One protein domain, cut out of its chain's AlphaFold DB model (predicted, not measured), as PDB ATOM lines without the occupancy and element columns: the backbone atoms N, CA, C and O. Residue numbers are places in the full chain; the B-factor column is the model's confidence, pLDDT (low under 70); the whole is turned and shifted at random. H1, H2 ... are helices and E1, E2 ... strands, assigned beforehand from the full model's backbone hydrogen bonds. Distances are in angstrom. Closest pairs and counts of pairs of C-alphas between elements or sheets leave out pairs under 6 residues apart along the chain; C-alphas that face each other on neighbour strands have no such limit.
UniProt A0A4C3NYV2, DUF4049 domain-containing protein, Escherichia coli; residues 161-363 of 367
ATOM      1  N   ILE A 161     169.325 212.335  68.920       81.00
ATOM      2  CA  ILE A 161     170.394 211.368  68.653       81.00
ATOM      3  C   ILE A 161     171.361 211.435  69.831       81.00
ATOM      4  O   ILE A 161     171.765 212.529  70.236       81.00
ATOM      5  N   SER A 162     171.711 210.281  70.388       76.31
ATOM      6  CA  SER A 162     172.633 210.196  71.512       76.31
ATOM      7  C   SER A 162     174.023 210.671  71.104       76.31
ATOM      8  O   SER A 162     174.509 210.356  70.017       76.31
ATOM      9  N   GLN A 163     174.676 211.414  71.995       65.00
ATOM     10  CA  GLN A 163     176.103 211.738  71.888       65.00
ATOM     11  C   GLN A 163     176.988 210.690  72.581       65.00
ATOM     12  O   GLN A 163     178.208 210.733  72.437       65.00
ATOM     13  N   TYR A 164     176.374 209.762  73.321       60.16
ATOM     14  CA  TYR A 164     177.031 208.721  74.110       60.16
ATOM     15  C   TYR A 164     176.487 207.344  73.734       60.16
ATOM     16  O   TYR A 164     175.368 207.229  73.227       60.16
ATOM     17  N   ASN A 165     177.258 206.292  73.992       57.28
ATOM     18  CA  ASN A 165     176.805 204.948  73.674       57.28
ATOM     19  C   ASN A 165     175.640 204.572  74.601       57.28
ATOM     20  O   ASN A 165     175.772 204.577  75.822       57.28
ATOM     21  N   VAL A 166     174.482 204.258  74.025       57.94
ATOM     22  CA  VAL A 166     173.272 203.912  74.793       57.94
ATOM     23  C   VAL A 166     173.453 202.621  75.597       57.94
ATOM     24  O   VAL A 166     172.726 202.407  76.560       57.94
ATOM     25  N   SER A 167     174.484 201.823  75.299       53.56
ATOM     26  CA  SER A 167     174.934 200.706  76.141       53.56
ATOM     27  C   SER A 167     175.211 201.088  77.603       53.56
ATOM     28  O   SER A 167     175.210 200.213  78.467       53.56
ATOM     29  N   ASP A 168     175.449 202.373  77.895       51.25
ATOM     30  CA  ASP A 168     175.630 202.872  79.263       51.25
ATOM     31  C   ASP A 168     174.306 202.900  80.056       51.25
ATOM     32  O   ASP A 168     174.312 202.821  81.288       51.25
ATOM     33  N   ILE A 169     173.160 202.929  79.364       58.06
ATOM     34  CA  ILE A 169     171.833 202.687  79.937       58.06
ATOM     35  C   ILE A 169     171.656 201.170  79.972       58.06
ATOM     36  O   ILE A 169     171.292 200.537  78.983       58.06
ATOM     37  N   LYS A 170     171.967 200.551  81.111       62.72
ATOM     38  CA  LYS A 170     171.863 199.097  81.283       62.72
ATOM     39  C   LYS A 170     170.407 198.646  81.129       62.72
ATOM     40  O   LYS A 170     169.653 198.634  82.106       62.72
ATOM     41  N   PHE A 171     170.043 198.221  79.917       74.06
ATOM     42  CA  PHE A 171     168.760 197.596  79.591       74.06
ATOM     43  C   PHE A 171     168.337 196.597  80.677       74.06
ATOM     44  O   PHE A 171     167.249 196.713  81.226       74.06
ATOM     45  N   GLU A 172     169.245 195.705  81.079       73.69
ATOM     46  CA  GLU A 172     169.011 194.676  82.100       73.69
ATOM     47  C   GLU A 172     168.608 195.213  83.482       73.69
ATOM     48  O   GLU A 172     167.834 194.563  84.179       73.69
ATOM     49  N   THR A 173     169.114 196.376  83.911       74.50
ATOM     50  CA  THR A 173     168.890 196.862  85.287       74.50
ATOM     51  C   THR A 173     167.783 197.897  85.412       74.50
ATOM     52  O   THR A 173     167.255 198.056  86.506       74.50
ATOM     53  N   MET A 174     167.456 198.621  84.338       74.25
ATOM     54  CA  MET A 174     166.482 199.725  84.379       74.25
ATOM     55  C   MET A 174     165.263 199.452  83.497       74.25
ATOM     56  O   MET A 174     164.129 199.634  83.930       74.25
ATOM     57  N   ILE A 175     165.479 198.948  82.280       81.38
ATOM     58  CA  ILE A 175     164.427 198.869  81.258       81.38
ATOM     59  C   ILE A 175     163.726 197.523  81.284       81.38
ATOM     60  O   ILE A 175     162.511 197.467  81.418       81.38
ATOM     61  N   LYS A 176     164.482 196.428  81.244       82.50
ATOM     62  CA  LYS A 176     163.968 195.058  81.265       82.50
ATOM     63  C   LYS A 176     163.022 194.768  82.439       82.50
ATOM     64  O   LYS A 176     162.011 194.115  82.191       82.50
ATOM     65  N   PRO A 177     163.247 195.269  83.673       85.75
ATOM     66  CA  PRO A 177     162.275 195.108  84.755       85.75
ATOM     67  C   PRO A 177     160.895 195.699  84.435       85.75
ATOM     68  O   PRO A 177     159.894 195.147  84.874       85.75
ATOM     69  N   GLN A 178     160.819 196.758  83.618       85.06
ATOM     70  CA  GLN A 178     159.543 197.320  83.159       85.06
ATOM     71  C   GLN A 178     158.795 196.378  82.210       85.06
ATOM     72  O   GLN A 178     157.615 196.577  81.989       85.06
ATOM     73  N   PHE A 179     159.432 195.351  81.648       85.38
ATOM     74  CA  PHE A 179     158.809 194.403  80.719       85.38
ATOM     75  C   PHE A 179     158.628 193.000  81.323       85.38
ATOM     76  O   PHE A 179     157.975 192.155  80.719       85.38
ATOM     77  N   ALA A 180     159.189 192.739  82.509       76.50
ATOM     78  CA  ALA A 180     159.380 191.387  83.041       76.50
ATOM     79  C   ALA A 180     158.079 190.617  83.340       76.50
ATOM     80  O   ALA A 180     158.044 189.403  83.158       76.50
ATOM     81  N   ASP A 181     157.013 191.306  83.756       72.88
ATOM     82  CA  ASP A 181     155.745 190.672  84.164       72.88
ATOM     83  C   ASP A 181     154.751 190.479  83.005       72.88
ATOM     84  O   ASP A 181     153.614 190.048  83.201       72.88
ATOM     85  N   ARG A 182     155.162 190.807  81.779       78.56
ATOM     86  CA  ARG A 182     154.283 190.839  80.612       78.56
ATOM     87  C   ARG A 182     154.464 189.590  79.770       78.56
ATOM     88  O   ARG A 182     155.542 189.330  79.240       78.56
ATOM     89  N   ILE A 183     153.382 188.825  79.641       67.38
ATOM     90  CA  ILE A 183     153.367 187.495  79.013       67.38
ATOM     91  C   ILE A 183     153.974 187.529  77.605       67.38
ATOM     92  O   ILE A 183     154.842 186.713  77.302       67.38
ATOM     93  N   TYR A 184     153.602 188.515  76.790       67.44
ATOM     94  CA  TYR A 184     154.100 188.675  75.422       67.44
ATOM     95  C   TYR A 184     155.597 189.037  75.348       67.44
ATOM     96  O   TYR A 184     156.257 188.685  74.379       67.44
ATOM     97  N   PHE A 185     156.177 189.646  76.388       74.19
ATOM     98  CA  PHE A 185     157.616 189.948  76.463       74.19
ATOM     99  C   PHE A 185     158.450 188.839  77.112       74.19
ATOM    100  O   PHE A 185     159.648 188.716  76.854       74.19
ATOM    101  N   SER A 186     157.826 188.010  77.951       67.81
ATOM    102  CA  SER A 186     158.495 186.936  78.695       67.81
ATOM    103  C   SER A 186     159.108 185.840  77.808       67.81
ATOM    104  O   SER A 186     160.001 185.119  78.251       67.81
ATOM    105  N   ASN A 187     158.677 185.752  76.545       69.88
ATOM    106  CA  ASN A 187     159.157 184.773  75.569       69.88
ATOM    107  C   ASN A 187     160.395 185.248  74.782       69.88
ATOM    108  O   ASN A 187     160.889 184.524  73.916       69.88
ATOM    109  N   CYS A 188     160.925 186.445  75.065       74.06
ATOM    110  CA  CYS A 188     162.140 186.932  74.422       74.06
ATOM    111  C   CYS A 188     163.400 186.283  75.020       74.06
ATOM    112  O   CYS A 188     163.663 186.368  76.223       74.06
ATOM    113  N   SER A 189     164.244 185.704  74.162       71.38
ATOM    114  CA  SER A 189     165.605 185.314  74.556       71.38
ATOM    115  C   SER A 189     166.449 186.551  74.915       71.38
ATOM    116  O   SER A 189     166.214 187.625  74.358       71.38
ATOM    117  N   PRO A 190     167.452 186.432  75.808       74.56
ATOM    118  CA  PRO A 190     168.370 187.531  76.094       74.56
ATOM    119  C   PRO A 190     169.048 188.046  74.819       74.56
ATOM    120  O   PRO A 190     169.594 187.259  74.044       74.56
ATOM    121  N   VAL A 191     169.030 189.364  74.630       78.94
ATOM    122  CA  VAL A 191     169.670 190.043  73.498       78.94
ATOM    123  C   VAL A 191     170.992 190.631  73.973       78.94
ATOM    124  O   VAL A 191     171.031 191.354  74.967       78.94
ATOM    125  N   ASP A 192     172.080 190.306  73.279       82.19
ATOM    126  CA  ASP A 192     173.377 190.949  73.483       82.19
ATOM    127  C   ASP A 192     173.472 192.168  72.550       82.19
ATOM    128  O   ASP A 192     173.639 191.972  71.345       82.19
ATOM    129  N   PRO A 193     173.399 193.411  73.067       82.25
ATOM    130  CA  PRO A 193     173.423 194.622  72.245       82.25
ATOM    131  C   PRO A 193     174.794 194.894  71.598       82.25
ATOM    132  O   PRO A 193     174.921 195.829  70.801       82.25
ATOM    133  N   THR A 194     175.818 194.093  71.908       84.44
ATOM    134  CA  THR A 194     177.148 194.148  71.280       84.44
ATOM    135  C   THR A 194     177.350 193.089  70.193       84.44
ATOM    136  O   THR A 194     178.359 193.110  69.483       84.44
ATOM    137  N   SER A 195     176.396 192.169  70.039       84.50
ATOM    138  CA  SER A 195     176.464 191.086  69.066       84.50
ATOM    139  C   SER A 195     176.233 191.606  67.651       84.50
ATOM    140  O   SER A 195     175.291 192.333  67.386       84.50
ATOM    141  N   THR A 196     177.030 191.155  66.686       85.69
ATOM    142  CA  THR A 196     176.764 191.417  65.260       85.69
ATOM    143  C   THR A 196     175.768 190.428  64.649       85.69
ATOM    144  O   THR A 196     175.468 190.501  63.457       85.69
ATOM    145  N   ARG A 197     175.262 189.469  65.437       83.25
ATOM    146  CA  ARG A 197     174.248 188.514  64.977       83.25
ATOM    147  C   ARG A 197     172.868 189.175  64.958       83.25
ATOM    148  O   ARG A 197     172.511 189.803  65.955       83.25
ATOM    149  N   PRO A 198     172.077 188.984  63.887       82.94
ATOM    150  CA  PRO A 198     170.713 189.486  63.842       82.94
ATOM    151  C   PRO A 198     169.844 188.931  64.968       82.94
ATOM    152  O   PRO A 198     169.909 187.742  65.287       82.94
ATOM    153  N   THR A 199     169.020 189.810  65.528       86.06
ATOM    154  CA  THR A 199     167.928 189.478  66.443       86.06
ATOM    155  C   THR A 199     166.607 189.713  65.723       86.06
ATOM    156  O   THR A 199     166.420 190.756  65.086       86.06
ATOM    157  N   TYR A 200     165.705 188.740  65.823       85.75
ATOM    158  CA  TYR A 200     164.412 188.769  65.149       85.75
ATOM    159  C   TYR A 200     163.292 188.974  66.163       85.75
ATOM    160  O   TYR A 200     163.238 188.305  67.195       85.75
ATOM    161  N   PHE A 201     162.397 189.897  65.843       85.38
ATOM    162  CA  PHE A 201     161.235 190.255  66.638       85.38
ATOM    163  C   PHE A 201     159.989 189.932  65.822       85.38
ATOM    164  O   PHE A 201     159.852 190.433  64.706       85.38
ATOM    165  N   GLY A 202     159.151 189.045  66.359       80.31
ATOM    166  CA  GLY A 202     157.914 188.578  65.740       80.31
ATOM    167  C   GLY A 202     156.868 189.670  65.551       80.31
ATOM    168  O   GLY A 202     157.156 190.853  65.725       80.31
ATOM    169  N   ASP A 203     155.666 189.223  65.204       76.62
ATOM    170  CA  ASP A 203     154.461 190.047  65.109       76.62
ATOM    171  C   ASP A 203     154.330 190.932  66.352       76.62
ATOM    172  O   ASP A 203     154.448 190.437  67.468       76.62
ATOM    173  N   THR A 204     154.182 192.241  66.165       81.00
ATOM    174  CA  THR A 204     154.072 193.192  67.280       81.00
ATOM    175  C   THR A 204     152.639 193.658  67.533       81.00
ATOM    176  O   THR A 204     152.436 194.471  68.432       81.00
ATOM    177  N   ASP A 205     151.656 193.179  66.768       74.75
ATOM    178  CA  ASP A 205     150.234 193.517  66.858       74.75
ATOM    179  C   ASP A 205     149.925 195.034  66.875       74.75
ATOM    180  O   ASP A 205     148.901 195.477  67.403       74.75
ATOM    181  N   GLY A 206     150.803 195.882  66.328       74.12
ATOM    182  CA  GLY A 206     150.681 197.344  66.429       74.12
ATOM    183  C   GLY A 206     150.961 197.928  67.826       74.12
ATOM    184  O   GLY A 206     150.607 199.079  68.101       74.12
ATOM    185  N   SER A 207     151.572 197.158  68.736       85.75
ATOM    186  CA  SER A 207     151.988 197.618  70.069       85.75
ATOM    187  C   SER A 207     153.206 198.537  69.974       85.75
ATOM    188  O   SER A 207     154.275 198.170  69.475       85.75
ATOM    189  N   VAL A 208     153.081 199.737  70.545       90.38
ATOM    190  CA  VAL A 208     154.210 200.666  70.647       90.38
ATOM    191  C   VAL A 208     155.234 200.120  71.639       90.38
ATOM    192  O   VAL A 208     156.438 200.215  71.396       90.38
ATOM    193  N   GLY A 209     154.777 199.508  72.735       92.44
ATOM    194  CA  GLY A 209     155.638 198.856  73.715       92.44
ATOM    195  C   GLY A 209     156.533 197.781  73.097       92.44
ATOM    196  O   GLY A 209     157.721 197.727  73.420       92.44
ATOM    197  N   ALA A 210     155.997 196.970  72.180       90.19
ATOM    198  CA  ALA A 210     156.739 195.905  71.509       90.19
ATOM    199  C   ALA A 210     157.859 196.444  70.611       90.19
ATOM    200  O   ALA A 210     159.007 195.993  70.690       90.19
ATOM    201  N   VAL A 211     157.560 197.489  69.834       92.25
ATOM    202  CA  VAL A 211     158.562 198.185  69.015       92.25
ATOM    203  C   VAL A 211     159.650 198.815  69.891       92.25
ATOM    204  O   VAL A 211     160.841 198.686  69.597       92.25
ATOM    205  N   LEU A 212     159.268 199.455  71.000       94.38
ATOM    206  CA  LEU A 212     160.221 200.056  71.935       94.38
ATOM    207  C   LEU A 212     161.124 199.005  72.590       94.38
ATOM    208  O   LEU A 212     162.337 199.211  72.648       94.38
ATOM    209  N   PHE A 213     160.572 197.876  73.043       91.81
ATOM    210  CA  PHE A 213     161.351 196.784  73.630       91.81
ATOM    211  C   PHE A 213     162.446 196.300  72.682       91.81
ATOM    212  O   PHE A 213     163.607 196.220  73.083       91.81
ATOM    213  N   ALA A 214     162.089 196.025  71.425       91.31
ATOM    214  CA  ALA A 214     163.026 195.536  70.421       91.31
ATOM    215  C   ALA A 214     164.216 196.488  70.241       91.31
ATOM    216  O   ALA A 214     165.376 196.066  70.261       91.31
ATOM    217  N   LEU A 215     163.929 197.788  70.145       92.94
ATOM    218  CA  LEU A 215     164.941 198.826  69.973       92.94
ATOM    219  C   LEU A 215     165.790 199.042  71.236       92.94
ATOM    220  O   LEU A 215     166.989 199.300  71.118       92.94
ATOM    221  N   PHE A 216     165.215 198.917  72.436       91.25
ATOM    222  CA  PHE A 216     165.972 198.973  73.691       91.25
ATOM    223  C   PHE A 216     166.895 197.761  73.857       91.25
ATOM    224  O   PHE A 216     168.071 197.921  74.177       91.25
ATOM    225  N   ALA A 217     166.382 196.553  73.613       88.12
ATOM    226  CA  ALA A 217     167.111 195.299  73.801       88.12
ATOM    227  C   ALA A 217     168.333 195.187  72.875       88.12
ATOM    228  O   ALA A 217     169.374 194.664  73.262       88.12
ATOM    229  N   THR A 218     168.222 195.724  71.660       89.94
ATOM    230  CA  THR A 218     169.303 195.769  70.659       89.94
ATOM    231  C   THR A 218     170.189 197.015  70.770       89.94
ATOM    232  O   THR A 218     171.180 197.140  70.050       89.94
ATOM    233  N   GLY A 219     169.862 197.936  71.683       90.00
ATOM    234  CA  GLY A 219     170.639 199.142  71.957       90.00
ATOM    235  C   GLY A 219     170.453 200.287  70.956       90.00
ATOM    236  O   GLY A 219     171.177 201.277  71.068       90.00
ATOM    237  N   HIS A 220     169.512 200.181  70.007       91.69
ATOM    238  CA  HIS A 220     169.159 201.233  69.033       91.69
ATOM    239  C   HIS A 220     168.436 202.418  69.664       91.69
ATOM    240  O   HIS A 220     168.486 203.535  69.141       91.69
ATOM    241  N   LEU A 221     167.773 202.189  70.792       92.50
ATOM    242  CA  LEU A 221     167.058 203.208  71.538       92.50
ATOM    243  C   LEU A 221     167.497 203.182  72.997       92.50
ATOM    244  O   LEU A 221     167.780 202.130  73.560       92.50
ATOM    245  N   GLY A 222     167.569 204.363  73.595       89.25
ATOM    246  CA  GLY A 222     167.811 204.590  75.010       89.25
ATOM    247  C   GLY A 222     166.725 205.480  75.588       89.25
ATOM    248  O   GLY A 222     166.004 206.159  74.854       89.25
ATOM    249  N   ILE A 223     166.612 205.480  76.908       88.81
ATOM    250  CA  ILE A 223     165.641 206.293  77.634       88.81
ATOM    251  C   ILE A 223     166.311 206.937  78.845       88.81
ATOM    252  O   ILE A 223     167.100 206.310  79.550       88.81
ATOM    253  N   MET A 224     166.029 208.220  79.048       86.62
ATOM    254  CA  MET A 224     166.462 208.956  80.237       86.62
ATOM    255  C   MET A 224     165.662 208.490  81.462       86.62
ATOM    256  O   MET A 224     164.502 208.107  81.319       86.62
ATOM    257  N   ALA A 225     166.241 208.560  82.662       84.31
ATOM    258  CA  ALA A 225     165.603 208.069  83.891       84.31
ATOM    259  C   ALA A 225     164.213 208.696  84.137       84.31
ATOM    260  O   ALA A 225     163.285 208.031  84.587       84.31
ATOM    261  N   GLU A 226     164.033 209.967  83.775       86.31
ATOM    262  CA  GLU A 226     162.764 210.695  83.876       86.31
ATOM    263  C   GLU A 226     161.659 210.115  82.974       86.31
ATOM    264  O   GLU A 226     160.471 210.295  83.246       86.31
ATOM    265  N   GLY A 227     162.040 209.402  81.911       88.75
ATOM    266  CA  GLY A 227     161.130 208.741  80.982       88.75
ATOM    267  C   GLY A 227     160.560 207.418  81.495       88.75
ATOM    268  O   GLY A 227     159.518 206.983  81.007       88.75
ATOM    269  N   GLU A 228     161.194 206.777  82.481       89.31
ATOM    270  CA  GLU A 228     160.832 205.422  82.931       89.31
ATOM    271  C   GLU A 228     159.386 205.325  83.418       89.31
ATOM    272  O   GLU A 228     158.675 204.372  83.102       89.31
ATOM    273  N   ASN A 229     158.915 206.346  84.135       91.56
ATOM    274  CA  ASN A 229     157.542 206.389  84.624       91.56
ATOM    275  C   ASN A 229     156.516 206.493  83.480       91.56
ATOM    276  O   ASN A 229     155.412 205.960  83.587       91.56
ATOM    277  N   PHE A 230     156.856 207.169  82.379       94.56
ATOM    278  CA  PHE A 230     155.988 207.235  81.200       94.56
ATOM    279  C   PHE A 230     156.004 205.922  80.420       94.56
ATOM    280  O   PHE A 230     154.952 205.485  79.964       94.56
ATOM    281  N   LEU A 231     157.161 205.258  80.333       93.69
ATOM    282  CA  LEU A 231     157.258 203.921  79.752       93.69
ATOM    283  C   LEU A 231     156.393 202.923  80.537       93.69
ATOM    284  O   LEU A 231     155.587 202.220  79.943       93.69
ATOM    285  N   SER A 232     156.482 202.921  81.868       92.19
ATOM    286  CA  SER A 232     155.649 202.059  82.718       92.19
ATOM    287  C   SER A 232     154.147 202.304  82.500       92.19
ATOM    288  O   SER A 232     153.373 201.361  82.350       92.19
ATOM    289  N   GLN A 233     153.729 203.572  82.405       94.31
ATOM    290  CA  GLN A 233     152.338 203.935  82.111       94.31
ATOM    291  C   GLN A 233     151.883 203.491  80.720       94.31
ATOM    292  O   GLN A 233     150.779 202.964  80.599       94.31
ATOM    293  N   LEU A 234     152.716 203.678  79.689       94.38
ATOM    294  CA  LEU A 234     152.435 203.215  78.330       94.38
ATOM    295  C   LEU A 234     152.150 201.711  78.331       94.38
ATOM    296  O   LEU A 234     151.124 201.276  77.817       94.38
ATOM    297  N   LEU A 235     153.030 200.935  78.961       92.56
ATOM    298  CA  LEU A 235     152.907 199.485  78.989       92.56
ATOM    299  C   LEU A 235     151.687 199.018  79.802       92.56
ATOM    300  O   LEU A 235     151.012 198.076  79.401       92.56
ATOM    301  N   ASN A 236     151.349 199.697  80.904       92.00
ATOM    302  CA  ASN A 236     150.129 199.398  81.664       92.00
ATOM    303  C   ASN A 236     148.859 199.671  80.841       92.00
ATOM    304  O   ASN A 236     147.897 198.918  80.940       92.00
ATOM    305  N   ILE A 237     148.853 200.725  80.018       88.69
ATOM    306  CA  ILE A 237     147.736 201.041  79.115       88.69
ATOM    307  C   ILE A 237     147.585 199.959  78.037       88.69
ATOM    308  O   ILE A 237     146.466 199.553  77.737       88.69
ATOM    309  N   GLU A 238     148.684 199.460  77.471       87.12
ATOM    310  CA  GLU A 238     148.621 198.356  76.503       87.12
ATOM    311  C   GLU A 238     148.138 197.051  77.163       87.12
ATOM    312  O   GLU A 238     147.309 196.349  76.586       87.12
ATOM    313  N   ASP A 239     148.514 196.779  78.418       86.38
ATOM    314  CA  ASP A 239     147.951 195.654  79.178       86.38
ATOM    315  C   ASP A 239     146.450 195.846  79.487       86.38
ATOM    316  O   ASP A 239     145.694 194.870  79.505       86.38
ATOM    317  N   GLU A 240     145.979 197.080  79.726       86.25
ATOM    318  CA  GLU A 240     144.545 197.389  79.866       86.25
ATOM    319  C   GLU A 240     143.783 197.010  78.583       86.25
ATOM    320  O   GLU A 240     142.758 196.333  78.668       86.25
ATOM    321  N   VAL A 241     144.300 197.382  77.402       76.69
ATOM    322  CA  VAL A 241     143.699 197.006  76.107       76.69
ATOM    323  C   VAL A 241     143.698 195.489  75.935       76.69
ATOM    324  O   VAL A 241     142.648 194.916  75.650       76.69
ATOM    325  N   LEU A 242     144.832 194.824  76.178       77.62
ATOM    326  CA  LEU A 242     144.939 193.370  76.055       77.62
ATOM    327  C   LEU A 242     143.926 192.647  76.955       77.62
ATOM    328  O   LEU A 242     143.266 191.708  76.523       77.62
ATOM    329  N   ASN A 243     143.743 193.108  78.194       79.38
ATOM    330  CA  ASN A 243     142.756 192.534  79.108       79.38
ATOM    331  C   ASN A 243     141.314 192.685  78.605       79.38
ATOM    332  O   ASN A 243     140.509 191.782  78.827       79.38
ATOM    333  N   VAL A 244     140.977 193.802  77.952       69.88
ATOM    334  CA  VAL A 244     139.657 193.990  77.328       69.88
ATOM    335  C   VAL A 244     139.487 193.036  76.144       69.88
ATOM    336  O   VAL A 244     138.437 192.411  76.024       69.88
ATOM    337  N   LEU A 245     140.529 192.856  75.327       68.12
ATOM    338  CA  LEU A 245     140.511 191.925  74.194       68.12
ATOM    339  C   LEU A 245     140.396 190.452  74.639       68.12
ATOM    340  O   LEU A 245     139.663 189.686  74.023       68.12
ATOM    341  N   LEU A 246     141.080 190.055  75.720       68.50
ATOM    342  CA  LEU A 246     141.116 188.666  76.209       68.50
ATOM    343  C   LEU A 246     139.889 188.254  77.036       68.50
ATOM    344  O   LEU A 246     139.555 187.072  77.099       68.50
ATOM    345  N   ARG A 247     139.238 189.190  77.741       62.44
ATOM    346  CA  ARG A 247     138.131 188.861  78.659       62.44
ATOM    347  C   ARG A 247     136.820 188.533  77.960       62.44
ATOM    348  O   ARG A 247     135.944 187.949  78.598       62.44
ATOM    349  N   GLU A 248     136.657 188.903  76.698       50.75
ATOM    350  CA  GLU A 248     135.345 188.904  76.068       50.75
ATOM    351  C   GLU A 248     135.293 187.981  74.850       50.75
ATOM    352  O   GLU A 248     135.959 188.200  73.843       50.75
ATOM    353  N   ASN A 249     134.443 186.948  74.923       48.50
ATOM    354  CA  ASN A 249     133.936 186.282  73.724       48.50
ATOM    355  C   ASN A 249     133.261 187.364  72.872       48.50
ATOM    356  O   ASN A 249     132.158 187.800  73.204       48.50
ATOM    357  N   PHE A 250     133.944 187.793  71.812       49.91
ATOM    358  CA  PHE A 250     133.670 188.923  70.912       49.91
ATOM    359  C   PHE A 250     132.330 188.873  70.139       49.91
ATOM    360  O   PHE A 250     132.258 189.302  68.994       49.91
ATOM    361  N   ASN A 251     131.249 188.354  70.725       45.38
ATOM    362  CA  ASN A 251     130.030 188.023  69.991       45.38
ATOM    363  C   ASN A 251     128.773 188.826  70.373       45.38
ATOM    364  O   ASN A 251     127.859 188.835  69.558       45.38
ATOM    365  N   GLU A 252     128.680 189.540  71.513       39.06
ATOM    366  CA  GLU A 252     127.405 190.225  71.871       39.06
ATOM    367  C   GLU A 252     127.479 191.650  72.491       39.06
ATOM    368  O   GLU A 252     126.435 192.285  72.621       39.06
ATOM    369  N   GLN A 253     128.652 192.232  72.809       41.12
ATOM    370  CA  GLN A 253     128.773 193.589  73.420       41.12
ATOM    371  C   GLN A 253     129.673 194.587  72.651       41.12
ATOM    372  O   GLN A 253     130.268 195.503  73.217       41.12
ATOM    373  N   LEU A 254     129.726 194.453  71.323       43.34
ATOM    374  CA  LEU A 254     130.679 195.131  70.429       43.34
ATOM    375  C   LEU A 254     130.808 196.664  70.625       43.34
ATOM    376  O   LEU A 254     131.918 197.191  70.636       43.34
ATOM    377  N   ASN A 255     129.705 197.394  70.837       35.91
ATOM    378  CA  ASN A 255     129.728 198.867  70.893       35.91
ATOM    379  C   ASN A 255     130.292 199.457  72.201       35.91
ATOM    380  O   ASN A 255     130.895 200.532  72.182       35.91
ATOM    381  N   THR A 256     130.118 198.789  73.345       42.03
ATOM    382  CA  THR A 256     130.651 199.276  74.634       42.03
ATOM    383  C   THR A 256     132.164 199.056  74.724       42.03
ATOM    384  O   THR A 256     132.889 199.871  75.302       42.03
ATOM    385  N   ASN A 257     132.658 198.012  74.063       53.03
ATOM    386  CA  ASN A 257     134.065 197.621  74.103       53.03
ATOM    387  C   ASN A 257     134.925 198.505  73.211       53.03
ATOM    388  O   ASN A 257     135.997 198.934  73.626       53.03
ATOM    389  N   VAL A 258     134.424 198.859  72.026       52.06
ATOM    390  CA  VAL A 258     135.135 199.742  71.094       52.06
ATOM    391  C   VAL A 258     135.358 201.128  71.706       52.06
ATOM    392  O   VAL A 258     136.474 201.637  71.663       52.06
ATOM    393  N   ASN A 259     134.350 201.717  72.357       52.72
ATOM    394  CA  ASN A 259     134.503 203.018  73.021       52.72
ATOM    395  C   ASN A 259     135.479 202.964  74.206       52.72
ATOM    396  O   ASN A 259     136.248 203.901  74.423       52.72
ATOM    397  N   THR A 260     135.482 201.854  74.949       60.69
ATOM    398  CA  THR A 260     136.451 201.604  76.023       60.69
ATOM    399  C   THR A 260     137.873 201.509  75.469       60.69
ATOM    400  O   THR A 260     138.756 202.210  75.955       60.69
ATOM    401  N   ILE A 261     138.088 200.725  74.407       59.47
ATOM    402  CA  ILE A 261     139.389 200.584  73.736       59.47
ATOM    403  C   ILE A 261     139.861 201.935  73.191       59.47
ATOM    404  O   ILE A 261     140.984 202.341  73.472       59.47
ATOM    405  N   ILE A 262     139.000 202.688  72.496       56.09
ATOM    406  CA  ILE A 262     139.328 204.030  71.985       56.09
ATOM    407  C   ILE A 262     139.736 204.969  73.126       56.09
ATOM    408  O   ILE A 262     140.723 205.690  73.008       56.09
ATOM    409  N   SER A 263     139.015 204.955  74.249       64.31
ATOM    410  CA  SER A 263     139.344 205.776  75.420       64.31
ATOM    411  C   SER A 263     140.710 205.416  76.022       64.31
ATOM    412  O   SER A 263     141.514 206.304  76.326       64.31
ATOM    413  N   ILE A 264     141.009 204.118  76.146       64.75
ATOM    414  CA  ILE A 264     142.304 203.622  76.630       64.75
ATOM    415  C   ILE A 264     143.428 204.023  75.656       64.75
ATOM    416  O   ILE A 264     144.458 204.547  76.084       64.75
ATOM    417  N   LEU A 265     143.212 203.887  74.345       64.62
ATOM    418  CA  LEU A 265     144.182 204.272  73.314       64.62
ATOM    419  C   LEU A 265     144.378 205.797  73.213       64.62
ATOM    420  O   LEU A 265     145.493 206.252  72.989       64.62
ATOM    421  N   ASN A 266     143.359 206.618  73.469       65.31
ATOM    422  CA  ASN A 266     143.534 208.074  73.554       65.31
ATOM    423  C   ASN A 266     144.406 208.474  74.755       65.31
ATOM    424  O   ASN A 266     145.223 209.391  74.662       65.31
ATOM    425  N   ARG A 267     144.274 207.774  75.894       79.00
ATOM    426  CA  ARG A 267     145.192 207.950  77.034       79.00
ATOM    427  C   ARG A 267     146.619 207.560  76.649       79.00
ATOM    428  O   ARG A 267     147.549 208.251  77.061       79.00
ATOM    429  N   ARG A 268     146.791 206.506  75.841       80.00
ATOM    430  CA  ARG A 268     148.098 206.101  75.302       80.00
ATOM    431  C   ARG A 268     148.776 207.252  74.567       80.00
ATOM    432  O   ARG A 268     149.936 207.535  74.840       80.00
ATOM    433  N   ASP A 269     148.052 207.939  73.690       71.19
ATOM    434  CA  ASP A 269     148.614 208.993  72.838       71.19
ATOM    435  C   ASP A 269     149.172 210.170  73.653       71.19
ATOM    436  O   ASP A 269     150.271 210.656  73.386       71.19
ATOM    437  N   ILE A 270     148.475 210.559  74.724       76.00
ATOM    438  CA  ILE A 270     148.944 211.586  75.671       76.00
ATOM    439  C   ILE A 270     150.240 211.139  76.371       76.00
ATOM    440  O   ILE A 270     151.162 211.937  76.589       76.00
ATOM    441  N   ILE A 271     150.333 209.855  76.727       84.50
ATOM    442  CA  ILE A 271     151.548 209.287  77.322       84.50
ATOM    443  C   ILE A 271     152.691 209.241  76.305       84.50
ATOM    444  O   ILE A 271     153.821 209.552  76.678       84.50
ATOM    445  N   LEU A 272     152.427 208.940  75.030       84.00
ATOM    446  CA  LEU A 272     153.443 208.955  73.971       84.00
ATOM    447  C   LEU A 272     154.032 210.352  73.767       84.00
ATOM    448  O   LEU A 272     155.255 210.487  73.689       84.00
ATOM    449  N   GLU A 273     153.194 211.393  73.771       80.06
ATOM    450  CA  GLU A 273     153.658 212.787  73.729       80.06
ATOM    451  C   GLU A 273     154.582 213.133  74.901       80.06
ATOM    452  O   GLU A 273     155.573 213.847  74.735       80.06
ATOM    453  N   SER A 274     154.283 212.587  76.080       87.44
ATOM    454  CA  SER A 274     155.069 212.806  77.295       87.44
ATOM    455  C   SER A 274     156.352 211.969  77.334       87.44
ATOM    456  O   SER A 274     157.358 212.415  77.881       87.44
ATOM    457  N   LEU A 275     156.340 210.771  76.744       89.62
ATOM    458  CA  LEU A 275     157.475 209.851  76.692       89.62
ATOM    459  C   LEU A 275     158.523 210.285  75.657       89.62
ATOM    460  O   LEU A 275     159.722 210.215  75.938       89.62
ATOM    461  N   GLN A 276     158.086 210.743  74.477       89.25
ATOM    462  CA  GLN A 276     158.955 211.014  73.324       89.25
ATOM    463  C   GLN A 276     160.202 211.863  73.645       89.25
ATOM    464  O   GLN A 276     161.291 211.487  73.202       89.25
ATOM    465  N   PRO A 277     160.125 212.951  74.442       87.38
ATOM    466  CA  PRO A 277     161.289 213.785  74.746       87.38
ATOM    467  C   PRO A 277     162.415 213.070  75.505       87.38
ATOM    468  O   PRO A 277     163.546 213.571  75.506       87.38
ATOM    469  N   TYR A 278     162.125 211.946  76.162       90.12
ATOM    470  CA  TYR A 278     163.080 211.172  76.960       90.12
ATOM    471  C   TYR A 278     163.708 210.011  76.189       90.12
ATOM    472  O   TYR A 278     164.626 209.373  76.703       90.12
ATOM    473  N   LEU A 279     163.247 209.754  74.965       91.38
ATOM    474  CA  LEU A 279     163.796 208.735  74.082       91.38
ATOM    475  C   LEU A 279     164.981 209.290  73.286       91.38
ATOM    476  O   LEU A 279     164.957 210.418  72.784       91.38
ATOM    477  N   VAL A 280     166.033 208.482  73.166       90.38
ATOM    478  CA  VAL A 280     167.289 208.875  72.523       90.38
ATOM    479  C   VAL A 280     167.771 207.766  71.597       90.38
ATOM    480  O   VAL A 280     167.953 206.631  72.024       90.38
ATOM    481  N   ILE A 281     168.009 208.091  70.329       91.81
ATOM    482  CA  ILE A 281     168.445 207.125  69.316       91.81
ATOM    483  C   ILE A 281     169.957 206.915  69.388       91.81
ATOM    484  O   ILE A 281     170.724 207.881  69.351       91.81
ATOM    485  N   ASN A 282     170.388 205.657  69.406       89.75
ATOM    486  CA  ASN A 282     171.786 205.276  69.260       89.75
ATOM    487  C   ASN A 282     172.127 204.998  67.793       89.75
ATOM    488  O   ASN A 282     171.806 203.944  67.244       89.75
ATOM    489  N   LYS A 283     172.821 205.932  67.147       87.06
ATOM    490  CA  LYS A 283     173.277 205.733  65.764       87.06
ATOM    491  C   LYS A 283     174.387 204.679  65.636       87.06
ATOM    492  O   LYS A 283     174.575 204.149  64.552       87.06
ATOM    493  N   ASP A 284     175.107 204.391  66.723       88.44
ATOM    494  CA  ASP A 284     176.292 203.524  66.717       88.44
ATOM    495  C   ASP A 284     175.960 202.090  67.177       88.44
ATOM    496  O   ASP A 284     176.853 201.265  67.362       88.44
ATOM    497  N   ALA A 285     174.674 201.776  67.371       89.38
ATOM    498  CA  ALA A 285     174.223 200.440  67.733       89.38
ATOM    499  C   ALA A 285     174.507 199.427  66.611       89.38
ATOM    500  O   ALA A 285     174.155 199.637  65.445       89.38
ATOM    501  N   VAL A 286     175.144 198.316  66.990       89.69
ATOM    502  CA  VAL A 286     175.715 197.326  66.059       89.69
ATOM    503  C   VAL A 286     174.863 196.074  65.883       89.69
ATOM    504  O   VAL A 286     175.056 195.354  64.907       89.69
ATOM    505  N   THR A 287     173.938 195.803  66.806       90.00
ATOM    506  CA  THR A 287     173.117 194.585  66.769       90.00
ATOM    507  C   THR A 287     172.000 194.734  65.748       90.00
ATOM    508  O   THR A 287     171.168 195.628  65.916       90.00
ATOM    509  N   PRO A 288     171.919 193.886  64.703       91.56
ATOM    510  CA  PRO A 288     170.821 193.978  63.755       91.56
ATOM    511  C   PRO A 288     169.477 193.664  64.421       91.56
ATOM    512  O   PRO A 288     169.302 192.604  65.019       91.56
ATOM    513  N   CYS A 289     168.536 194.599  64.309       91.00
ATOM    514  CA  CYS A 289     167.176 194.522  64.829       91.00
ATOM    515  C   CYS A 289     166.216 194.332  63.657       91.00
ATOM    516  O   CYS A 289     166.049 195.242  62.842       91.00
ATOM    517  N   THR A 290     165.608 193.150  63.559       88.44
ATOM    518  CA  THR A 290     164.717 192.799  62.446       88.44
ATOM    519  C   THR A 290     163.295 192.584  62.946       88.44
ATOM    520  O   THR A 290     163.052 191.638  63.692       88.44
ATOM    521  N   PHE A 291     162.370 193.440  62.514       84.88
ATOM    522  CA  PHE A 291     160.930 193.277  62.722       84.88
ATOM    523  C   PHE A 291     160.341 192.395  61.623       84.88
ATOM    524  O   PHE A 291     160.608 192.634  60.441       84.88
ATOM    525  N   LEU A 292     159.571 191.377  62.009       79.19
ATOM    526  CA  LEU A 292     159.029 190.377  61.088       79.19
ATOM    527  C   LEU A 292     157.672 190.752  60.473       79.19
ATOM    528  O   LEU A 292     157.276 190.097  59.511       79.19
ATOM    529  N   GLY A 293     157.015 191.811  60.952       73.44
ATOM    530  CA  GLY A 293     155.752 192.320  60.411       73.44
ATOM    531  C   GLY A 293     154.793 192.781  61.505       73.44
ATOM    532  O   GLY A 293     155.093 192.636  62.690       73.44
ATOM    533  N   ASP A 294     153.660 193.345  61.083       68.94
ATOM    534  CA  ASP A 294     152.500 193.664  61.923       68.94
ATOM    535  C   ASP A 294     152.840 194.621  63.099       68.94
ATOM    536  O   ASP A 294     152.380 194.541  64.237       68.94
ATOM    537  N   GLN A 295     153.684 195.607  62.795       70.06
ATOM    538  CA  GLN A 295     153.968 196.783  63.623       70.06
ATOM    539  C   GLN A 295     152.984 197.931  63.465       70.06
ATOM    540  O   GLN A 295     153.007 198.854  64.275       70.06
ATOM    541  N   THR A 296     152.136 197.906  62.440       62.84
ATOM    542  CA  THR A 296     151.075 198.901  62.232       62.84
ATOM    543  C   THR A 296     149.889 198.278  61.502       62.84
ATOM    544  O   THR A 296     150.063 197.343  60.725       62.84
ATOM    545  N   GLY A 297     148.699 198.855  61.658       54.94
ATOM    546  CA  GLY A 297     147.470 198.336  61.056       54.94
ATOM    547  C   GLY A 297     146.878 197.096  61.738       54.94
ATOM    548  O   GLY A 297     146.073 196.410  61.109       54.94
ATOM    549  N   ASP A 298     147.244 196.810  62.991       60.00
ATOM    550  CA  ASP A 298     146.812 195.603  63.714       60.00
ATOM    551  C   ASP A 298     146.106 195.918  65.058       60.00
ATOM    552  O   ASP A 298     145.662 197.046  65.281       60.00
ATOM    553  N   ARG A 299     145.912 194.928  65.939       65.12
ATOM    554  CA  ARG A 299     145.024 194.958  67.124       65.12
ATOM    555  C   ARG A 299     145.204 196.182  68.026       65.12
ATOM    556  O   ARG A 299     144.214 196.675  68.568       65.12
ATOM    557  N   PHE A 300     146.430 196.678  68.189       61.88
ATOM    558  CA  PHE A 300     146.757 197.836  69.032       61.88
ATOM    559  C   PHE A 300     146.953 199.142  68.240       61.88
ATOM    560  O   PHE A 300     147.335 200.172  68.815       61.88
ATOM    561  N   SER A 301     146.666 199.150  66.940       59.69
ATOM    562  CA  SER A 301     146.874 200.315  66.086       59.69
ATOM    563  C   SER A 301     145.870 201.439  66.323       59.69
ATOM    564  O   SER A 301     144.664 201.251  66.480       59.69
ATOM    565  N   ASN A 302     146.389 202.664  66.303       54.59
ATOM    566  CA  ASN A 302     145.618 203.895  66.155       54.59
ATOM    567  C   ASN A 302     146.449 204.894  65.329       54.59
ATOM    568  O   ASN A 302     147.642 204.688  65.112       54.59
ATOM    569  N   ILE A 303     145.838 205.999  64.891       55.22
ATOM    570  CA  ILE A 303     146.520 206.980  64.026       55.22
ATOM    571  C   ILE A 303     147.818 207.505  64.669       55.22
ATOM    572  O   ILE A 303     148.838 207.586  63.993       55.22
ATOM    573  N   CYS A 304     147.808 207.860  65.957       55.91
ATOM    574  CA  CYS A 304     148.964 208.478  66.621       55.91
ATOM    575  C   CYS A 304     150.085 207.483  66.956       55.91
ATOM    576  O   CYS A 304     151.258 207.811  66.813       55.91
ATOM    577  N   GLY A 305     149.734 206.279  67.392       60.34
ATOM    578  CA  GLY A 305     150.628 205.175  67.727       60.34
ATOM    579  C   GLY A 305     151.299 204.603  66.487       60.34
ATOM    580  O   GLY A 305     152.521 204.496  66.468       60.34
ATOM    581  N   ASP A 306     150.544 204.375  65.410       66.00
ATOM    582  CA  ASP A 306     151.127 203.983  64.124       66.00
ATOM    583  C   ASP A 306     152.039 205.097  63.598       66.00
ATOM    584  O   ASP A 306     153.160 204.837  63.168       66.00
ATOM    585  N   GLN A 307     151.615 206.363  63.699       64.81
ATOM    586  CA  GLN A 307     152.449 207.497  63.300       64.81
ATOM    587  C   GLN A 307     153.726 207.608  64.145       64.81
ATOM    588  O   GLN A 307     154.771 207.970  63.602       64.81
ATOM    589  N   PHE A 308     153.666 207.294  65.440       77.38
ATOM    590  CA  PHE A 308     154.819 207.254  66.338       77.38
ATOM    591  C   PHE A 308     155.791 206.138  65.942       77.38
ATOM    592  O   PHE A 308     156.979 206.412  65.775       77.38
ATOM    593  N   ILE A 309     155.291 204.911  65.738       82.56
ATOM    594  CA  ILE A 309     156.081 203.750  65.296       82.56
ATOM    595  C   ILE A 309     156.752 204.058  63.962       82.56
ATOM    596  O   ILE A 309     157.969 203.922  63.830       82.56
ATOM    597  N   ILE A 310     155.972 204.536  62.990       73.38
ATOM    598  CA  ILE A 310     156.464 204.895  61.665       73.38
ATOM    599  C   ILE A 310     157.557 205.953  61.803       73.38
ATOM    600  O   ILE A 310     158.682 205.694  61.390       73.38
ATOM    601  N   ASP A 311     157.276 207.118  62.395       76.44
ATOM    602  CA  ASP A 311     158.238 208.227  62.484       76.44
ATOM    603  C   ASP A 311     159.542 207.809  63.193       76.44
ATOM    604  O   ASP A 311     160.637 208.061  62.678       76.44
ATOM    605  N   LEU A 312     159.434 207.062  64.299       87.12
ATOM    606  CA  LEU A 312     160.573 206.493  65.021       87.12
ATOM    607  C   LEU A 312     161.421 205.581  64.127       87.12
ATOM    608  O   LEU A 312     162.629 205.794  63.992       87.12
ATOM    609  N   LEU A 313     160.802 204.584  63.489       84.38
ATOM    610  CA  LEU A 313     161.504 203.630  62.630       84.38
ATOM    611  C   LEU A 313     162.133 204.334  61.425       84.38
ATOM    612  O   LEU A 313     163.310 204.107  61.141       84.38
ATOM    613  N   LYS A 314     161.420 205.270  60.775       75.56
ATOM    614  CA  LYS A 314     161.977 206.096  59.687       75.56
ATOM    615  C   LYS A 314     163.237 206.808  60.136       75.56
ATOM    616  O   LYS A 314     164.245 206.817  59.423       75.56
ATOM    617  N   ARG A 315     163.172 207.430  61.313       82.56
ATOM    618  CA  ARG A 315     164.278 208.205  61.843       82.56
ATOM    619  C   ARG A 315     165.478 207.320  62.136       82.56
ATOM    620  O   ARG A 315     166.565 207.653  61.666       82.56
ATOM    621  N   ILE A 316     165.298 206.219  62.863       86.12
ATOM    622  CA  ILE A 316     166.394 205.302  63.202       86.12
ATOM    623  C   ILE A 316     167.005 204.722  61.928       86.12
ATOM    624  O   ILE A 316     168.212 204.822  61.733       86.12
ATOM    625  N   MET A 317     166.182 204.213  61.011       83.75
ATOM    626  CA  MET A 317     166.658 203.629  59.758       83.75
ATOM    627  C   MET A 317     167.434 204.645  58.914       83.75
ATOM    628  O   MET A 317     168.430 204.285  58.295       83.75
ATOM    629  N   SER A 318     167.045 205.923  58.907       81.62
ATOM    630  CA  SER A 318     167.770 206.951  58.144       81.62
ATOM    631  C   SER A 318     169.222 207.169  58.596       81.62
ATOM    632  O   SER A 318     170.010 207.722  57.832       81.62
ATOM    633  N   ILE A 319     169.579 206.738  59.811       83.31
ATOM    634  CA  ILE A 319     170.912 206.946  60.398       83.31
ATOM    635  C   ILE A 319     171.600 205.661  60.874       83.31
ATOM    636  O   ILE A 319     172.790 205.710  61.168       83.31
ATOM    637  N   ASN A 320     170.884 204.536  60.951       85.31
ATOM    638  CA  ASN A 320     171.412 203.228  61.323       85.31
ATOM    639  C   ASN A 320     170.904 202.154  60.339       85.31
ATOM    640  O   ASN A 320     169.699 201.957  60.144       85.31
ATOM    641  N   GLU A 321     171.835 201.470  59.673       89.12
ATOM    642  CA  GLU A 321     171.524 200.440  58.675       89.12
ATOM    643  C   GLU A 321     171.100 199.097  59.281       89.12
ATOM    644  O   GLU A 321     170.439 198.319  58.599       89.12
ATOM    645  N   ASN A 322     171.382 198.878  60.569       90.62
ATOM    646  CA  ASN A 322     171.117 197.633  61.293       90.62
ATOM    647  C   ASN A 322     169.655 197.484  61.749       90.62
ATOM    648  O   ASN A 322     169.326 196.520  62.433       90.62
ATOM    649  N   VAL A 323     168.766 198.425  61.411       89.12
ATOM    650  CA  VAL A 323     167.322 198.274  61.641       89.12
ATOM    651  C   VAL A 323     166.629 197.898  60.339       89.12
ATOM    652  O   VAL A 323     166.731 198.606  59.326       89.12
ATOM    653  N   HIS A 324     165.913 196.778  60.389       84.62
ATOM    654  CA  HIS A 324     165.205 196.178  59.270       84.62
ATOM    655  C   HIS A 324     163.747 195.939  59.650       84.62
ATOM    656  O   HIS A 324     163.449 195.444  60.733       84.62
ATOM    657  N   VAL A 325     162.845 196.286  58.738       76.94
ATOM    658  CA  VAL A 325     161.403 196.099  58.897       76.94
ATOM    659  C   VAL A 325     160.911 195.288  57.710       76.94
ATOM    660  O   VAL A 325     161.203 195.650  56.565       76.94
ATOM    661  N   LEU A 326     160.215 194.190  57.985       72.94
ATOM    662  CA  LEU A 326     159.441 193.436  57.007       72.94
ATOM    663  C   LEU A 326     157.979 193.900  57.072       72.94
ATOM    664  O   LEU A 326     157.497 194.326  58.119       72.94
ATOM    665  N   ALA A 327     157.289 193.877  55.934       58.62
ATOM    666  CA  ALA A 327     155.862 194.173  55.893       58.62
ATOM    667  C   ALA A 327     155.085 192.875  56.128       58.62
ATOM    668  O   ALA A 327     155.277 191.915  55.380       58.62
ATOM    669  N   GLY A 328     154.225 192.868  57.142       55.72
ATOM    670  CA  GLY A 328     153.209 191.850  57.354       55.72
ATOM    671  C   GLY A 328     151.965 192.116  56.506       55.72
ATOM    672  O   GLY A 328     151.883 193.072  55.717       55.72
ATOM    673  N   ASN A 329     150.985 191.222  56.613       53.94
ATOM    674  CA  ASN A 329     149.739 191.331  55.856       53.94
ATOM    675  C   ASN A 329     148.858 192.481  56.358       53.94
ATOM    676  O   ASN A 329     148.077 193.018  55.566       53.94
ATOM    677  N   HIS A 330     148.984 192.892  57.622       52.16
ATOM    678  CA  HIS A 330     148.204 194.004  58.165       52.16
ATOM    679  C   HIS A 330     148.708 195.359  57.646       52.16
ATOM    680  O   HIS A 330     147.907 196.207  57.233       52.16
ATOM    681  N   GLU A 331     150.026 195.534  57.485       49.53
ATOM    682  CA  GLU A 331     150.589 196.755  56.891       49.53
ATOM    683  C   GLU A 331     150.157 197.000  55.450       49.53
ATOM    684  O   GLU A 331     149.928 198.148  55.049       49.53
ATOM    685  N   ALA A 332     150.110 195.936  54.647       41.47
ATOM    686  CA  ALA A 332     149.795 196.032  53.227       41.47
ATOM    687  C   ALA A 332     148.370 196.561  53.003       41.47
ATOM    688  O   ALA A 332     148.139 197.346  52.082       41.47
ATOM    689  N   ASN A 333     147.447 196.181  53.890       35.06
ATOM    690  CA  ASN A 333     146.032 196.523  53.807       35.06
ATOM    691  C   ASN A 333     145.715 197.905  54.402       35.06
ATOM    692  O   ASN A 333     144.910 198.638  53.832       35.06
ATOM    693  N   CYS A 334     146.351 198.287  55.514       34.41
ATOM    694  CA  CYS A 334     146.049 199.549  56.202       34.41
ATOM    695  C   CYS A 334     146.826 200.756  55.665       34.41
ATOM    696  O   CYS A 334     146.309 201.871  55.682       34.41
ATOM    697  N   ASN A 335     148.048 200.553  55.159       37.53
ATOM    698  CA  ASN A 335     148.949 201.649  54.789       37.53
ATOM    699  C   ASN A 335     149.196 201.774  53.275       37.53
ATOM    700  O   ASN A 335     150.048 202.561  52.869       37.53
ATOM    701  N   GLY A 336     148.470 201.032  52.428       32.53
ATOM    702  CA  GLY A 336     148.406 201.255  50.974       32.53
ATOM    703  C   GLY A 336     149.770 201.406  50.287       32.53
ATOM    704  O   GLY A 336     150.043 202.433  49.669       32.53
ATOM    705  N   ASN A 337     150.643 200.403  50.414       33.19
ATOM    706  CA  ASN A 337     152.030 200.385  49.906       33.19
ATOM    707  C   ASN A 337     153.029 201.346  50.586       33.19
ATOM    708  O   ASN A 337     154.208 201.348  50.225       33.19
ATOM    709  N   TYR A 338     152.637 202.129  51.599       32.84
ATOM    710  CA  TYR A 338     153.556 203.052  52.284       32.84
ATOM    711  C   TYR A 338     154.714 202.321  52.982       32.84
ATOM    712  O   TYR A 338     155.845 202.803  52.944       32.84
ATOM    713  N   MET A 339     154.459 201.132  53.543       39.00
ATOM    714  CA  MET A 339     155.483 200.293  54.180       39.00
ATOM    715  C   MET A 339     156.252 199.387  53.201       39.00
ATOM    716  O   MET A 339     157.406 199.070  53.472       39.00
ATOM    717  N   GLN A 340     155.702 199.055  52.023       38.19
ATOM    718  CA  GLN A 340     156.455 198.349  50.965       38.19
ATOM    719  C   GLN A 340     157.651 199.171  50.449       38.19
ATOM    720  O   GLN A 340     158.662 198.616  50.032       38.19
ATOM    721  N   ASN A 341     157.574 200.502  50.524       36.25
ATOM    722  CA  ASN A 341     158.707 201.385  50.226       36.25
ATOM    723  C   ASN A 341     159.706 201.516  51.399       36.25
ATOM    724  O   ASN A 341     160.777 202.098  51.225       36.25
ATOM    725  N   PHE A 342     159.361 200.999  52.586       40.16
ATOM    726  CA  PHE A 342     160.191 200.990  53.800       40.16
ATOM    727  C   PHE A 342     160.916 199.668  54.040       40.16
ATOM    728  O   PHE A 342     161.911 199.641  54.767       40.16
ATOM    729  N   THR A 343     160.461 198.578  53.424       46.97
ATOM    730  CA  THR A 343     161.102 197.272  53.557       46.97
ATOM    731  C   THR A 343     162.502 197.282  52.945       46.97
ATOM    732  O   THR A 343     162.674 197.501  51.747       46.97
ATOM    733  N   ARG A 344     163.523 197.028  53.773       46.38
ATOM    734  CA  ARG A 344     164.930 196.891  53.337       46.38
ATOM    735  C   ARG A 344     165.280 195.490  52.838       46.38
ATOM    736  O   ARG A 344     166.358 195.291  52.286       46.38
ATOM    737  N   MET A 345     164.393 194.526  53.046       43.81
ATOM    738  CA  MET A 345     164.567 193.137  52.636       43.81
ATOM    739  C   MET A 345     163.351 192.702  51.826       43.81
ATOM    740  O   MET A 345     162.230 193.125  52.104       43.81
ATOM    741  N   LYS A 346     163.582 191.878  50.799       40.41
ATOM    742  CA  LYS A 346     162.486 191.218  50.087       40.41
ATOM    743  C   LYS A 346     161.788 190.255  51.058       40.41
ATOM    744  O   LYS A 346     162.505 189.602  51.821       40.41
ATOM    745  N   PRO A 347     160.447 190.149  51.024       41.41
ATOM    746  CA  PRO A 347     159.742 189.075  51.713       41.41
ATOM    747  C   PRO A 347     160.369 187.729  51.334       41.41
ATOM    748  O   PRO A 347     160.773 187.546  50.182       41.41
ATOM    749  N   LEU A 348     160.501 186.816  52.294       40.09
ATOM    750  CA  LEU A 348     160.869 185.439  51.978       40.09
ATOM    751  C   LEU A 348     159.687 184.803  51.224       40.09
ATOM    752  O   LEU A 348     158.540 184.994  51.614       40.09
ATOM    753  N   ASP A 349     159.958 184.054  50.149       37.81
ATOM    754  CA  ASP A 349     158.935 183.310  49.380       37.81
ATOM    755  C   ASP A 349     158.411 182.064  50.141       37.81
ATOM    756  O   ASP A 349     157.639 181.261  49.614       37.81
ATOM    757  N   GLU A 350     158.838 181.896  51.390       43.47
ATOM    758  CA  GLU A 350     158.459 180.845  52.328       43.47
ATOM    759  C   GLU A 350     157.938 181.517  53.603       43.47
ATOM    760  O   GLU A 350     158.264 182.677  53.856       43.47
ATOM    761  N   ASP A 351     157.158 180.799  54.420       52.91
ATOM    762  CA  ASP A 351     156.770 181.276  55.753       52.91
ATOM    763  C   ASP A 351     158.009 181.823  56.485       52.91
ATOM    764  O   ASP A 351     158.961 181.083  56.756       52.91
ATOM    765  N   THR A 352     158.007 183.132  56.756       53.50
ATOM    766  CA  THR A 352     159.146 183.885  57.294       53.50
ATOM    767  C   THR A 352     159.716 183.213  58.544       53.50
ATOM    768  O   THR A 352     160.932 183.206  58.740       53.50
ATOM    769  N   TYR A 353     158.859 182.568  59.344       56.16
ATOM    770  CA  TYR A 353     159.234 181.837  60.552       56.16
ATOM    771  C   TYR A 353     159.960 180.513  60.276       56.16
ATOM    772  O   TYR A 353     160.872 180.132  61.015       56.16
ATOM    773  N   SER A 354     159.623 179.826  59.185       54.28
ATOM    774  CA  SER A 354     160.225 178.545  58.801       54.28
ATOM    775  C   SER A 354     161.709 178.681  58.419       54.28
ATOM    776  O   SER A 354     162.503 177.779  58.711       54.28
ATOM    777  N   GLY A 355     162.098 179.820  57.833       54.38
ATOM    778  CA  GLY A 355     163.478 180.125  57.430       54.38
ATOM    779  C   GLY A 355     164.397 180.619  58.556       54.38
ATOM    780  O   GLY A 355     165.617 180.581  58.403       54.38
ATOM    781  N   ILE A 356     163.838 181.055  59.693       57.47
ATOM    782  CA  ILE A 356     164.592 181.667  60.809       57.47
ATOM    783  C   ILE A 356     164.475 180.902  62.136       57.47
ATOM    784  O   ILE A 356     164.989 181.359  63.153       57.47
ATOM    785  N   LYS A 357     163.840 179.726  62.142       53.66
ATOM    786  CA  LYS A 357     163.580 178.898  63.338       53.66
ATOM    787  C   LYS A 357     164.805 178.567  64.207       53.66
ATOM    788  O   LYS A 357     164.650 178.275  65.387       53.66
ATOM    789  N   ASP A 358     166.004 178.589  63.624       57.03
ATOM    790  CA  ASP A 358     167.265 178.285  64.313       57.03
ATOM    791  C   ASP A 358     167.943 179.546  64.901       57.03
ATOM    792  O   ASP A 358     169.012 179.457  65.512       57.03
ATOM    793  N   TYR A 359     167.338 180.728  64.724       58.53
ATOM    794  CA  TYR A 359     167.811 182.002  65.267       58.53
ATOM    795  C   TYR A 359     167.103 182.354  66.587       58.53
ATOM    796  O   TYR A 359     166.001 181.873  66.850       58.53
ATOM    797  N   PRO A 360     167.699 183.217  67.434       59.03
ATOM    798  CA  PRO A 360     167.004 183.776  68.588       59.03
ATOM    799  C   PRO A 360     165.868 184.685  68.098       59.03
ATOM    800  O   PRO A 360     166.107 185.811  67.654       59.03
ATOM    801  N   VAL A 361     164.639 184.175  68.147       62.34
ATOM    802  CA  VAL A 361     163.415 184.913  67.813       62.34
ATOM    803  C   VAL A 361     162.698 185.265  69.114       62.34
ATOM    804  O   VAL A 361     162.502 184.393  69.962       62.34
ATOM    805  N   CYS A 362     162.316 186.532  69.288       69.81
ATOM    806  CA  CYS A 362     161.304 186.878  70.279       69.81
ATOM    807  C   CYS A 362     159.914 186.780  69.649       69.81
ATOM    808  O   CYS A 362     159.634 187.459  68.664       69.81
ATOM    809  N   PHE A 363     159.057 185.949  70.236       64.88
ATOM    810  CA  PHE A 363     157.657 185.819  69.847       64.88
ATOM    811  C   PHE A 363     156.792 186.661  70.783       64.88
ATOM    812  O   PHE A 363     156.705 186.341  71.971       64.88
TER     813      PHE A 363
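Overview. This is residues 161 to 363 of the 367 residues of the protein "DUF4049 domain-containing protein" of Escherichia coli (UniProt A0A4C3NYV2). A small wall of three short parallel strands, E1, E4 and E5, has H3 and H6 packed on one face, and beyond those helices lies a long helical hairpin, H4 and H5, whose tip, residues 249 to 256, sticks out. E2 and E3 make a two-stranded antiparallel sheet at the hairpin's base, while H7 and H8 touch no helix. The printed part has 203 residues, with named elements in the order H1 H2 E1 H3 E2 H4 H5 E3 E4 H6 E5 H7 H8, and is mostly helix. It is compact, with a radius of gyration of the C-alphas of 16.5 A and spans of 50 by 44 by 28 A.

Along the chain. The larger sheet, in order E1 E4 E5, has E1 at residues 199 to 201, E4 at 289 to 291 and E5 at 323 to 325. H3 spans residues 208 to 217, 14.3 A, and H6 303 to 319, 24.7 A. H4, residues 225 to 247, is 33.9 A long from C-alpha 225 at (165.603, 208.069, 83.891). H5, residues 254 to 278, is 36.7 A long, ends with C-alpha 278 at (163.080, 211.172, 76.960) and has a kink of 28 degrees near residue 272. E2 is residues 221 to 223, E3 279 to 281, H1 171 to 178, H2 183 to 186, H7 329 to 334 and H8 352 to 356.

Arrangement. N 201 and O 290 of E1 and E4 are 2.8 A apart, and N 291 and O 324 of E4 and E5 2.9 A, within hydrogen-bond range. H3 and H6 on one face of the sheet E1 E4 E5 give two layers, one of helices and one of strands. H3 is over E4 at a height of 9.8 A. E4, H6 and E5 form a strand-helix-strand unit, parallel strands joined through a helix, with a right-handed crossover. The hairpin H4 and H5 has a shallow tilt of 14 degrees, closest at C-alphas 227 and 278, 5.1 A. H5 touches H6, closest at C-alphas 269 and 304, 6.2 A. N 222 and O 280 of E2 and E3 are 2.8 A apart. H1 only just touches H3, with 3 pairs of C-alphas within 8 A, closest 171 and 217, 6.4 A. H2 is close to H3 but not clearly touching, at 7.8 A between C-alphas 185 and 210. Every O i to N i+4 pair is within range in H3; H2 is too short for one, and the counts are 17 of 19 in H4, 18 of 21 in H5, 12 of 13 in H6, 1 of 2 in H7, 1 of 4 in H1 and 0 of 1 in H8, with O i to N i+3 counts of 1 of 5 in H1 and 1 of 2 in H8.

Size, cuts and confidence. The C-alphas farthest apart, of Gln 163 and Glu 252, are 53.2 A apart. The printed part has no cut. The links H2 to E1, E4 to H6 and H7 to H8 are long. The mean pLDDT of the printed part is 71.5, and 85 residues are under 70, among them 244 to 266 and 327 to 363.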